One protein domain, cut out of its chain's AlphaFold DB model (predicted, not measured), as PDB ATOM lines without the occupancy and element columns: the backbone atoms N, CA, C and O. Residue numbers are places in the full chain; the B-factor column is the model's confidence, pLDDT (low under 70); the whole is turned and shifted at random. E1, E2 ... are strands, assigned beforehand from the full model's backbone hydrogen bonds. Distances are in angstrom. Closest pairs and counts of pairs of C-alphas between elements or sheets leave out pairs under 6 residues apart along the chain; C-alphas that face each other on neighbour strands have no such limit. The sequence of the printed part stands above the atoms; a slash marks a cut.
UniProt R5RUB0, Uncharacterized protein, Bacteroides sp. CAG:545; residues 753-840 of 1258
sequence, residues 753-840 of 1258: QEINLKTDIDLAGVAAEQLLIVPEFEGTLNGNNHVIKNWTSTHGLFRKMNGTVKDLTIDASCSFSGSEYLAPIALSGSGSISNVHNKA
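What this domain is: This is residues 753 to 840 of the 1258 residues of an uncharacterized protein of Bacteroides sp. CAG:545 (UniProt R5RUB0). With little regular structure, the chain winds as a solenoid of stacked turns, parallel strands E1, E2, E5 and E8 piled along one wall. E4 beside E7 forms another, shorter wall. The printed part has 88 residues, 34 of them in eight named strands, E1 to E8 in chain order; it is all strand. It is compact, radius of gyration of the C-alphas 12.1 A, spanning 30 by 28 by 21 A.

How they stand to each other: In the branched sheet, E5, residues 804 to 810, has parallel E8, residues 832 to 838, on one side. Parallel E2, residues 780 to 782, and E3, residues 787 to 789, lie on the other side. E1, residues 754 to 757, is parallel to E2. E4, residues 798 to 800, and E7, residues 826 to 829, are parallel neighbours. Within hydrogen-bond range are N 805 and O 832, 3.0 A; N 781 and O 804, 2.8 A; N 788 and O 809, 2.9 A; N 755 and O 780, 2.8 A; N 827 and O 798, 2.9 A. E6, residues 815 to 817, pairs with no named strand.

Where its parts are: E5 measures 16.0 A from first to last C-alpha, E8 15.8 A. C-alpha 754 is at (150.673, 126.527, 178.439), C-alpha 838 at (129.970, 125.395, 184.424).

The domain as a whole: The printed part has no cut. The E1 to E2 link is long, 22 residues. No printed residue is under pLDDT 70.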
ATOM      1  N   GLN A 753     153.472 122.722 177.290       94.12
ATOM      2  CA  GLN A 753     153.134 124.059 176.791       94.12
ATOM      3  C   GLN A 753     151.844 124.574 177.448       94.12
ATOM      4  O   GLN A 753     150.895 123.816 177.655       94.12
ATOM      5  N   GLU A 754     151.808 125.866 177.781       95.50
ATOM      6  CA  GLU A 754     150.673 126.527 178.439       95.50
ATOM      7  C   GLU A 754     150.062 127.593 177.520       95.50
ATOM      8  O   GLU A 754     150.779 128.380 176.900       95.50
ATOM      9  N   ILE A 755     148.733 127.608 177.444       96.56
ATOM     10  CA  ILE A 755     147.923 128.661 176.836       96.56
ATOM     11  C   ILE A 755     147.214 129.396 177.964       96.56
ATOM     12  O   ILE A 755     146.544 128.771 178.782       96.56
ATOM     13  N   ASN A 756     147.329 130.715 177.986       97.25
ATOM     14  CA  ASN A 756     146.658 131.586 178.934       97.25
ATOM     15  C   ASN A 756     145.535 132.340 178.234       97.25
ATOM     16  O   ASN A 756     145.793 133.061 177.271       97.25
ATOM     17  N   LEU A 757     144.326 132.307 178.782       97.94
ATOM     18  CA  LEU A 757     143.384 133.392 178.515       97.94
ATOM     19  C   LEU A 757     143.857 134.647 179.273       97.94
ATOM     20  O   LEU A 757     144.300 134.552 180.423       97.94
ATOM     21  N   LYS A 758     143.797 135.809 178.613       97.62
ATOM     22  CA  LYS A 758     144.063 137.147 179.184       97.62
ATOM     23  C   LYS A 758     142.820 138.044 179.232       97.62
ATOM     24  O   LYS A 758     142.879 139.171 179.722       97.62
ATOM     25  N   THR A 759     141.710 137.560 178.685       97.50
ATOM     26  CA  THR A 759     140.406 138.219 178.651       97.50
ATOM     27  C   THR A 759     139.307 137.163 178.643       97.50
ATOM     28  O   THR A 759     139.534 136.017 178.255       97.50
ATOM     29  N   ASP A 760     138.095 137.578 179.000       98.25
ATOM     30  CA  ASP A 760     136.891 136.801 178.729       98.25
ATOM     31  C   ASP A 760     136.679 136.674 177.214       98.25
ATOM     32  O   ASP A 760     136.886 137.634 176.463       98.25
ATOM     33  N   ILE A 761     136.228 135.499 176.778       98.25
ATOM     34  CA  ILE A 761     135.967 135.168 175.377       98.25
ATOM     35  C   ILE A 761     134.465 135.251 175.121       98.25
ATOM     36  O   ILE A 761     133.680 134.501 175.704       98.25
ATOM     37  N   ASP A 762     134.060 136.161 174.238       97.38
ATOM     38  CA  ASP A 762     132.660 136.358 173.865       97.38
ATOM     39  C   ASP A 762     132.348 135.726 172.510       97.38
ATOM     40  O   ASP A 762     132.821 136.208 171.487       97.38
ATOM     41  N   LEU A 763     131.559 134.651 172.498       96.12
ATOM     42  CA  LEU A 763     131.199 133.915 171.283       96.12
ATOM     43  C   LEU A 763     129.880 134.408 170.650       96.12
ATOM     44  O   LEU A 763     129.347 133.766 169.745       96.12
ATOM     45  N   ALA A 764     129.364 135.568 171.076       94.00
ATOM     46  CA  ALA A 764     128.179 136.182 170.484       94.00
ATOM     47  C   ALA A 764     128.368 136.464 168.982       94.00
ATOM     48  O   ALA A 764     129.259 137.207 168.574       94.00
ATOM     49  N   GLY A 765     127.486 135.898 168.155       87.25
ATOM     50  CA  GLY A 765     127.516 136.076 166.700       87.25
ATOM     51  C   GLY A 765     128.570 135.243 165.961       87.25
ATOM     52  O   GLY A 765     128.668 135.366 164.744       87.25
ATOM     53  N   VAL A 766     129.328 134.385 166.654       89.50
ATOM     54  CA  VAL A 766     130.232 133.419 166.011       89.50
ATOM     55  C   VAL A 766     129.407 132.292 165.391       89.50
ATOM     56  O   VAL A 766     128.547 131.705 166.050       89.50
ATOM     57  N   ALA A 767     129.656 131.983 164.118       84.56
ATOM     58  CA  ALA A 767     128.905 130.961 163.400       84.56
ATOM     59  C   ALA A 767     129.340 129.536 163.800       84.56
ATOM     60  O   ALA A 767     130.497 129.296 164.162       84.56
ATOM     61  N   ALA A 768     128.419 128.570 163.723       80.50
ATOM     62  CA  ALA A 768     128.641 127.204 164.208       80.50
ATOM     63  C   ALA A 768     129.829 126.506 163.514       80.50
ATOM     64  O   ALA A 768     130.563 125.750 164.136       80.50
ATOM     65  N   GLU A 769     130.078 126.810 162.241       79.62
ATOM     66  CA  GLU A 769     131.193 126.291 161.447       79.62
ATOM     67  C   GLU A 769     132.579 126.855 161.827       79.62
ATOM     68  O   GLU A 769     133.599 126.317 161.373       79.62
ATOM     69  N   GLN A 770     132.621 127.923 162.636       80.12
ATOM     70  CA  GLN A 770     133.836 128.491 163.237       80.12
ATOM     71  C   GLN A 770     134.126 127.897 164.624       80.12
ATOM     72  O   GLN A 770     135.285 127.831 165.032       80.12
ATOM     73  N   LEU A 771     133.087 127.453 165.337       85.62
ATOM     74  CA  LEU A 771     133.186 126.788 166.632       85.62
ATOM     75  C   LEU A 771     133.588 125.325 166.412       85.62
ATOM     76  O   LEU A 771     132.747 124.445 166.324       85.62
ATOM     77  N   LEU A 772     134.886 125.055 166.278       85.50
ATOM     78  CA  LEU A 772     135.390 123.693 166.079       85.50
ATOM     79  C   LEU A 772     135.639 122.988 167.417       85.50
ATOM     80  O   LEU A 772     136.165 123.586 168.349       85.50
ATOM     81  N   ILE A 773     135.316 121.695 167.503       91.62
ATOM     82  CA  ILE A 773     135.788 120.849 168.605       91.62
ATOM     83  C   ILE A 773     137.272 120.522 168.404       91.62
ATOM     84  O   ILE A 773     137.651 119.986 167.360       91.62
ATOM     85  N   VAL A 774     138.107 120.795 169.406       92.12
ATOM     86  CA  VAL A 774     139.528 120.425 169.388       92.12
ATOM     87  C   VAL A 774     139.635 118.890 169.440       92.12
ATOM     88  O   VAL A 774     139.132 118.290 170.397       92.12
ATOM     89  N   PRO A 775     140.238 118.211 168.438       88.31
ATOM     90  CA  PRO A 775     140.209 116.747 168.363       88.31
ATOM     91  C   PRO A 775     140.967 116.056 169.501       88.31
ATOM     92  O   PRO A 775     140.451 115.112 170.099       88.31
ATOM     93  N   GLU A 776     142.166 116.541 169.813       90.88
ATOM     94  CA  GLU A 776     143.024 116.041 170.884       90.88
ATOM     95  C   GLU A 776     143.845 117.201 171.463       90.88
ATOM     96  O   GLU A 776     144.218 118.117 170.731       90.88
ATOM     97  N   PHE A 777     144.079 117.191 172.777       94.12
ATOM     98  CA  PHE A 777     144.807 118.250 173.479       94.12
ATOM     99  C   PHE A 777     145.676 117.693 174.610       94.12
ATOM    100  O   PHE A 777     145.173 117.000 175.501       94.12
ATOM    101  N   GLU A 778     146.969 118.032 174.594       93.38
ATOM    102  CA  GLU A 778     147.972 117.551 175.562       93.38
ATOM    103  C   GLU A 778     148.618 118.662 176.407       93.38
ATOM    104  O   GLU A 778     149.239 118.372 177.430       93.38
ATOM    105  N   GLY A 779     148.473 119.929 176.009       94.94
ATOM    106  CA  GLY A 779     149.000 121.081 176.744       94.94
ATOM    107  C   GLY A 779     148.199 121.456 177.997       94.94
ATOM    108  O   GLY A 779     147.349 120.715 178.487       94.94
ATOM    109  N   THR A 780     148.456 122.653 178.524       97.38
ATOM    110  CA  THR A 780     147.663 123.263 179.603       97.38
ATOM    111  C   THR A 780     146.853 124.432 179.061       97.38
ATOM    112  O   THR A 780     147.437 125.413 178.614       97.38
ATOM    113  N   LEU A 781     145.523 124.362 179.134       97.56
ATOM    114  CA  LEU A 781     144.654 125.525 178.969       97.56
ATOM    115  C   LEU A 781     144.398 126.135 180.347       97.56
ATOM    116  O   LEU A 781     143.663 125.581 181.167       97.56
ATOM    117  N   ASN A 782     145.027 127.275 180.591       98.00
ATOM    118  CA  ASN A 782     144.858 128.087 181.778       98.00
ATOM    119  C   ASN A 782     143.876 129.227 181.486       98.00
ATOM    120  O   ASN A 782     144.196 130.181 180.772       98.00
ATOM    121  N   GLY A 783     142.674 129.146 182.050       97.81
ATOM    122  CA  GLY A 783     141.685 130.209 181.936       97.81
ATOM    123  C   GLY A 783     142.036 131.464 182.742       97.81
ATOM    124  O   GLY A 783     141.460 132.508 182.472       97.81
ATOM    125  N   ASN A 784     142.967 131.414 183.703       97.56
ATOM    126  CA  ASN A 784     143.318 132.525 184.607       97.56
ATOM    127  C   ASN A 784     142.104 133.200 185.294       97.56
ATOM    128  O   ASN A 784     142.151 134.375 185.652       97.56
ATOM    129  N   ASN A 785     141.034 132.437 185.538       96.75
ATOM    130  CA  ASN A 785     139.710 132.850 186.027       96.75
ATOM    131  C   ASN A 785     138.856 133.664 185.031       96.75
ATOM    132  O   ASN A 785     137.839 134.235 185.427       96.75
ATOM    133  N   HIS A 786     139.222 133.685 183.748       98.31
ATOM    134  CA  HIS A 786     138.398 134.249 182.681       98.31
ATOM    135  C   HIS A 786     137.197 133.371 182.322       98.31
ATOM    136  O   HIS A 786     137.093 132.190 182.678       98.31
ATOM    137  N   VAL A 787     136.267 133.996 181.603       98.38
ATOM    138  CA  VAL A 787     134.953 133.444 181.288       98.38
ATOM    139  C   VAL A 787     134.773 133.258 179.779       98.38
ATOM    140  O   VAL A 787     135.034 134.175 179.004       98.38
ATOM    141  N   ILE A 788     134.258 132.102 179.351       98.38
ATOM    142  CA  ILE A 788     133.712 131.897 177.998       98.38
ATOM    143  C   ILE A 788     132.197 132.118 178.055       98.38
ATOM    144  O   ILE A 788     131.508 131.452 178.832       98.38
ATOM    145  N   LYS A 789     131.677 133.039 177.238       98.06
ATOM    146  CA  LYS A 789     130.272 133.491 177.236       98.06
ATOM    147  C   LYS A 789     129.633 133.444 175.843       98.06
ATOM    148  O   LYS A 789     130.331 133.422 174.832       98.06
ATOM    149  N   ASN A 790     128.298 133.432 175.805       96.94
ATOM    150  CA  ASN A 790     127.450 133.387 174.603       96.94
ATOM    151  C   ASN A 790     127.692 132.186 173.657       96.94
ATOM    152  O   ASN A 790     127.327 132.224 172.482       96.94
ATOM    153  N   TRP A 791     128.278 131.094 174.153       95.81
ATOM    154  CA  TRP A 791     128.561 129.899 173.359       95.81
ATOM    155  C   TRP A 791     127.324 129.009 173.223       95.81
ATOM    156  O   TRP A 791     126.931 128.338 174.175       95.81
ATOM    157  N   THR A 792     126.717 128.967 172.037       94.12
ATOM    158  CA  THR A 792     125.679 127.973 171.711       94.12
ATOM    159  C   THR A 792     126.279 126.883 170.831       94.12
ATOM    160  O   THR A 792     126.842 127.194 169.784       94.12
ATOM    161  N   SER A 793     126.202 125.615 171.251       94.06
ATOM    162  CA  SER A 793     126.937 124.524 170.593       94.06
ATOM    163  C   SER A 793     126.270 123.153 170.715       94.06
ATOM    164  O   SER A 793     125.553 122.875 171.676       94.06
ATOM    165  N   THR A 794     126.570 122.263 169.769       94.44
ATOM    166  CA  THR A 794     126.267 120.822 169.846       94.44
ATOM    167  C   THR A 794     127.415 120.007 170.453       94.44
ATOM    168  O   THR A 794     127.290 118.795 170.600       94.44
ATOM    169  N   HIS A 795     128.531 120.646 170.819       94.38
ATOM    170  CA  HIS A 795     129.722 120.000 171.377       94.38
ATOM    171  C   HIS A 795     130.489 120.889 172.372       94.38
ATOM    172  O   HIS A 795     130.370 122.114 172.351       94.38
ATOM    173  N   GLY A 796     131.316 120.264 173.213       93.81
ATOM    174  CA  GLY A 796     132.268 120.954 174.089       93.81
ATOM    175  C   GLY A 796     133.551 121.407 173.394       93.81
ATOM    176  O   GLY A 796     133.657 121.382 172.165       93.81
ATOM    177  N   LEU A 797     134.536 121.797 174.205       95.62
ATOM    178  CA  LEU A 797     135.812 122.349 173.743       95.62
ATOM    179  C   LEU A 797     136.736 121.267 173.179       95.62
ATOM    180  O   LEU A 797     137.270 121.423 172.083       95.62
ATOM    181  N   PHE A 798     136.869 120.148 173.892       96.62
ATOM    182  CA  PHE A 798     137.758 119.044 173.542       96.62
ATOM    183  C   PHE A 798     136.980 117.752 173.272       96.62
ATOM    184  O   PHE A 798     136.149 117.317 174.073       96.62
ATOM    185  N   ARG A 799     137.301 117.064 172.173       95.38
ATOM    186  CA  ARG A 799     136.866 115.677 171.951       95.38
ATOM    187  C   ARG A 799     137.659 114.735 172.852       95.38
ATOM    188  O   ARG A 799     137.068 113.870 173.498       95.38
ATOM    189  N   LYS A 800     138.977 114.930 172.914       95.00
ATOM    190  CA  LYS A 800     139.892 114.178 173.770       95.00
ATOM    191  C   LYS A 800     140.859 115.128 174.482       95.00
ATOM    192  O   LYS A 800     141.534 115.923 173.836       95.00
ATOM    193  N   MET A 801     140.906 115.066 175.809       95.25
ATOM    194  CA  MET A 801     141.696 115.964 176.656       95.25
ATOM    195  C   MET A 801     142.645 115.138 177.535       95.25
ATOM    196  O   MET A 801     142.243 114.582 178.556       95.25
ATOM    197  N   ASN A 802     143.905 115.018 177.113       95.06
ATOM    198  CA  ASN A 802     144.956 114.303 177.852       95.06
ATOM    199  C   ASN A 802     145.804 115.253 178.716       95.06
ATOM    200  O   ASN A 802     146.504 114.793 179.615       95.06
ATOM    201  N   GLY A 803     145.761 116.554 178.415       95.19
ATOM    202  CA  GLY A 803     146.522 117.610 179.078       95.19
ATOM    203  C   GLY A 803     145.900 118.103 180.386       95.19
ATOM    204  O   GLY A 803     145.592 117.330 181.293       95.19
ATOM    205  N   THR A 804     145.757 119.419 180.536       97.25
ATOM    206  CA  THR A 804     145.121 120.033 181.712       97.25
ATOM    207  C   THR A 804     144.251 121.221 181.328       97.25
ATOM    208  O   THR A 804     144.654 122.050 180.514       97.25
ATOM    209  N   VAL A 805     143.079 121.335 181.953       98.38
ATOM    210  CA  VAL A 805     142.229 122.533 181.903       98.38
ATOM    211  C   VAL A 805     142.079 123.066 183.321       98.38
ATOM    212  O   VAL A 805     141.675 122.319 184.216       98.38
ATOM    213  N   LYS A 806     142.406 124.341 183.539       98.50
ATOM    214  CA  LYS A 806     142.302 124.962 184.864       98.50
ATOM    215  C   LYS A 806     141.766 126.388 184.836       98.50
ATOM    216  O   LYS A 806     141.882 127.069 183.819       98.50
ATOM    217  N   ASP A 807     141.229 126.826 185.973       98.56
ATOM    218  CA  ASP A 807     140.889 128.225 186.265       98.56
ATOM    219  C   ASP A 807     139.957 128.858 185.212       98.56
ATOM    220  O   ASP A 807     140.240 129.933 184.686       98.56
ATOM    221  N   LEU A 808     138.860 128.183 184.853       98.62
ATOM    222  CA  LEU A 808     137.996 128.556 183.720       98.62
ATOM    223  C   LEU A 808     136.510 128.540 184.100       98.62
ATOM    224  O   LEU A 808     136.025 127.574 184.687       98.62
ATOM    225  N   THR A 809     135.753 129.564 183.697       98.69
ATOM    226  CA  THR A 809     134.283 129.559 183.811       98.69
ATOM    227  C   THR A 809     133.618 129.498 182.437       98.69
ATOM    228  O   THR A 809     133.953 130.276 181.548       98.69
ATOM    229  N   ILE A 810     132.622 128.627 182.280       98.62
ATOM    230  CA  ILE A 810     131.665 128.672 181.167       98.62
ATOM    231  C   ILE A 810     130.397 129.366 181.676       98.62
ATOM    232  O   ILE A 810     129.809 128.930 182.664       98.62
ATOM    233  N   ASP A 811     130.004 130.473 181.050       98.56
ATOM    234  CA  ASP A 811     128.951 131.363 181.551       98.56
ATOM    235  C   ASP A 811     127.514 130.839 181.363       98.56
ATOM    236  O   ASP A 811     127.244 129.968 180.539       98.56
ATOM    237  N   ALA A 812     126.566 131.432 182.094       97.75
ATOM    238  CA  ALA A 812     125.134 131.158 181.970       97.75
ATOM    239  C   ALA A 812     124.509 131.628 180.645       97.75
ATOM    240  O   ALA A 812     123.420 131.181 180.290       97.75
ATOM    241  N   SER A 813     125.189 132.499 179.897       97.81
ATOM    242  CA  SER A 813     124.838 132.836 178.511       97.81
ATOM    243  C   SER A 813     125.166 131.733 177.493       97.81
ATOM    244  O   SER A 813     124.742 131.823 176.341       97.81
ATOM    245  N   CYS A 814     125.907 130.693 177.883       98.00
ATOM    246  CA  CYS A 814     126.209 129.546 177.030       98.00
ATOM    247  C   CYS A 814     125.119 128.458 177.130       98.00
ATOM    248  O   CYS A 814     124.460 128.295 178.159       98.00
ATOM    249  N   SER A 815     124.954 127.666 176.069       95.75
ATOM    250  CA  SER A 815     123.997 126.558 176.002       95.75
ATOM    251  C   SER A 815     124.508 125.434 175.103       95.75
ATOM    252  O   SER A 815     124.770 125.633 173.916       95.75
ATOM    253  N   PHE A 816     124.582 124.225 175.652       97.75
ATOM    254  CA  PHE A 816     125.031 123.029 174.948       97.75
ATOM    255  C   PHE A 816     123.835 122.115 174.699       97.75
ATOM    256  O   PHE A 816     123.199 121.641 175.645       97.75
ATOM    257  N   SER A 817     123.492 121.868 173.435       96.44
ATOM    258  CA  SER A 817     122.343 121.017 173.117       96.44
ATOM    259  C   SER A 817     122.398 120.336 171.760       96.44
ATOM    260  O   SER A 817     123.013 120.849 170.834       96.44
ATOM    261  N   GLY A 818     121.692 119.210 171.627       90.50
ATOM    262  CA  GLY A 818     121.475 118.532 170.340       90.50
ATOM    263  C   GLY A 818     122.467 117.413 169.996       90.50
ATOM    264  O   GLY A 818     122.334 116.817 168.933       90.50
ATOM    265  N   SER A 819     123.405 117.086 170.890       94.38
ATOM    266  CA  SER A 819     124.219 115.862 170.825       94.38
ATOM    267  C   SER A 819     123.848 114.922 171.968       94.38
ATOM    268  O   SER A 819     123.658 115.368 173.100       94.38
ATOM    269  N   GLU A 820     123.762 113.628 171.666       94.62
ATOM    270  CA  GLU A 820     123.569 112.547 172.643       94.62
ATOM    271  C   GLU A 820     124.771 112.361 173.569       94.62
ATOM    272  O   GLU A 820     124.608 111.859 174.675       94.62
ATOM    273  N   TYR A 821     125.955 112.800 173.144       95.62
ATOM    274  CA  TYR A 821     127.205 112.662 173.880       95.62
ATOM    275  C   TYR A 821     127.836 114.052 174.041       95.62
ATOM    276  O   TYR A 821     128.358 114.614 173.069       95.62
ATOM    277  N   LEU A 822     127.696 114.668 175.221       97.31
ATOM    278  CA  LEU A 822     127.885 116.117 175.365       97.31
ATOM    279  C   LEU A 822     128.301 116.580 176.768       97.31
ATOM    280  O   LEU A 822     127.572 116.408 177.741       97.31
ATOM    281  N   ALA A 823     129.422 117.293 176.844       98.00
ATOM    282  CA  ALA A 823     129.780 118.118 177.995       98.00
ATOM    283  C   ALA A 823     130.577 119.360 177.542       98.00
ATOM    284  O   ALA A 823     131.240 119.273 176.508       98.00
ATOM    285  N   PRO A 824     130.545 120.497 178.270       97.62
ATOM    286  CA  PRO A 824     131.185 121.751 177.852       97.62
ATOM    287  C   PRO A 824     132.709 121.691 177.678       97.62
ATOM    288  O   PRO A 824     133.238 122.334 176.772       97.62
ATOM    289  N   ILE A 825     133.431 120.937 178.517       98.00
ATOM    290  CA  ILE A 825     134.903 120.913 178.496       98.00
ATOM    291  C   ILE A 825     135.427 119.753 177.654       98.00
ATOM    292  O   ILE A 825     136.113 119.998 176.664       98.00
ATOM    293  N   ALA A 826     135.122 118.505 178.022       97.00
ATOM    294  CA  ALA A 826     135.734 117.330 177.397       97.00
ATOM    295  C   ALA A 826     134.746 116.174 177.174       97.00
ATOM    296  O   ALA A 826     134.028 115.765 178.081       97.00
ATOM    297  N   LEU A 827     134.751 115.578 175.983       97.00
ATOM    298  CA  LEU A 827     133.980 114.355 175.719       97.00
ATOM    299  C   LEU A 827     134.700 113.099 176.253       97.00
ATOM    300  O   LEU A 827     134.063 112.175 176.753       97.00
ATOM    301  N   SER A 828     136.029 113.071 176.186       95.94
ATOM    302  CA  SER A 828     136.861 111.980 176.704       95.94
ATOM    303  C   SER A 828     138.229 112.492 177.168       95.94
ATOM    304  O   SER A 828     138.658 113.565 176.737       95.94
ATOM    305  N   GLY A 829     138.962 111.723 177.979       93.88
ATOM    306  CA  GLY A 829     140.407 111.919 178.146       93.88
ATOM    307  C   GLY A 829     140.994 111.493 179.492       93.88
ATOM    308  O   GLY A 829     140.273 111.194 180.441       93.88
ATOM    309  N   SER A 830     142.325 111.457 179.568       95.00
ATOM    310  CA  SER A 830     143.091 111.131 180.785       95.00
ATOM    311  C   SER A 830     143.690 112.351 181.494       95.00
ATOM    312  O   SER A 830     144.439 112.186 182.455       95.00
ATOM    313  N   GLY A 831     143.411 113.559 181.001       94.38
ATOM    314  CA  GLY A 831     143.937 114.806 181.542       94.38
ATOM    315  C   GLY A 831     143.276 115.240 182.848       94.38
ATOM    316  O   GLY A 831     142.299 114.641 183.300       94.38
ATOM    317  N   SER A 832     143.807 116.303 183.453       97.25
ATOM    318  CA  SER A 832     143.286 116.848 184.715       97.25
ATOM    319  C   SER A 832     142.403 118.081 184.511       97.25
ATOM    320  O   SER A 832     142.626 118.881 183.599       97.25
ATOM    321  N   ILE A 833     141.386 118.237 185.361       98.62
ATOM    322  CA  ILE A 833     140.475 119.389 185.352       98.62
ATOM    323  C   ILE A 833     140.445 119.989 186.761       98.62
ATOM    324  O   ILE A 833     140.065 119.305 187.710       98.62
ATOM    325  N   SER A 834     140.844 121.252 186.927       98.62
ATOM    326  CA  SER A 834     140.892 121.888 188.254       98.62
ATOM    327  C   SER A 834     140.342 123.314 188.269       98.62
ATOM    328  O   SER A 834     140.653 124.106 187.392       98.62
ATOM    329  N   ASN A 835     139.525 123.667 189.266       98.62
ATOM    330  CA  ASN A 835     138.936 125.014 189.379       98.62
ATOM    331  C   ASN A 835     138.175 125.444 188.095       98.62
ATOM    332  O   ASN A 835     138.389 126.522 187.540       98.62
ATOM    333  N   VAL A 836     137.332 124.543 187.570       98.81
ATOM    334  CA  VAL A 836     136.507 124.779 186.375       98.81
ATOM    335  C   VAL A 836     135.025 124.815 186.745       98.81
ATOM    336  O   VAL A 836     134.516 123.924 187.427       98.81
ATOM    337  N   HIS A 837     134.325 125.848 186.278       98.69
ATOM    338  CA  HIS A 837     132.953 126.150 186.686       98.69
ATOM    339  C   HIS A 837     132.016 126.224 185.481       98.69
ATOM    340  O   HIS A 837     132.130 127.125 184.652       98.69
ATOM    341  N   ASN A 838     131.044 125.317 185.403       98.62
ATOM    342  CA  ASN A 838     129.970 125.395 184.424       98.62
ATOM    343  C   ASN A 838     128.748 126.135 184.980       98.62
ATOM    344  O   ASN A 838     128.203 125.779 186.027       98.62
ATOM    345  N   LYS A 839     128.282 127.132 184.231       98.56
ATOM    346  CA  LYS A 839     127.004 127.821 184.442       98.56
ATOM    347  C   LYS A 839     126.067 127.683 183.235       98.56
ATOM    348  O   LYS A 839     124.945 128.179 183.291       98.56
ATOM    349  N   ALA A 840     126.494 126.981 182.184       97.81
ATOM    350  CA  ALA A 840     125.757 126.773 180.944       97.81
ATOM    351  C   ALA A 840     124.806 125.575 181.023       97.81
ATOM    352  O   ALA A 840     125.185 124.509 181.512       97.81
TER     353      ALA A 840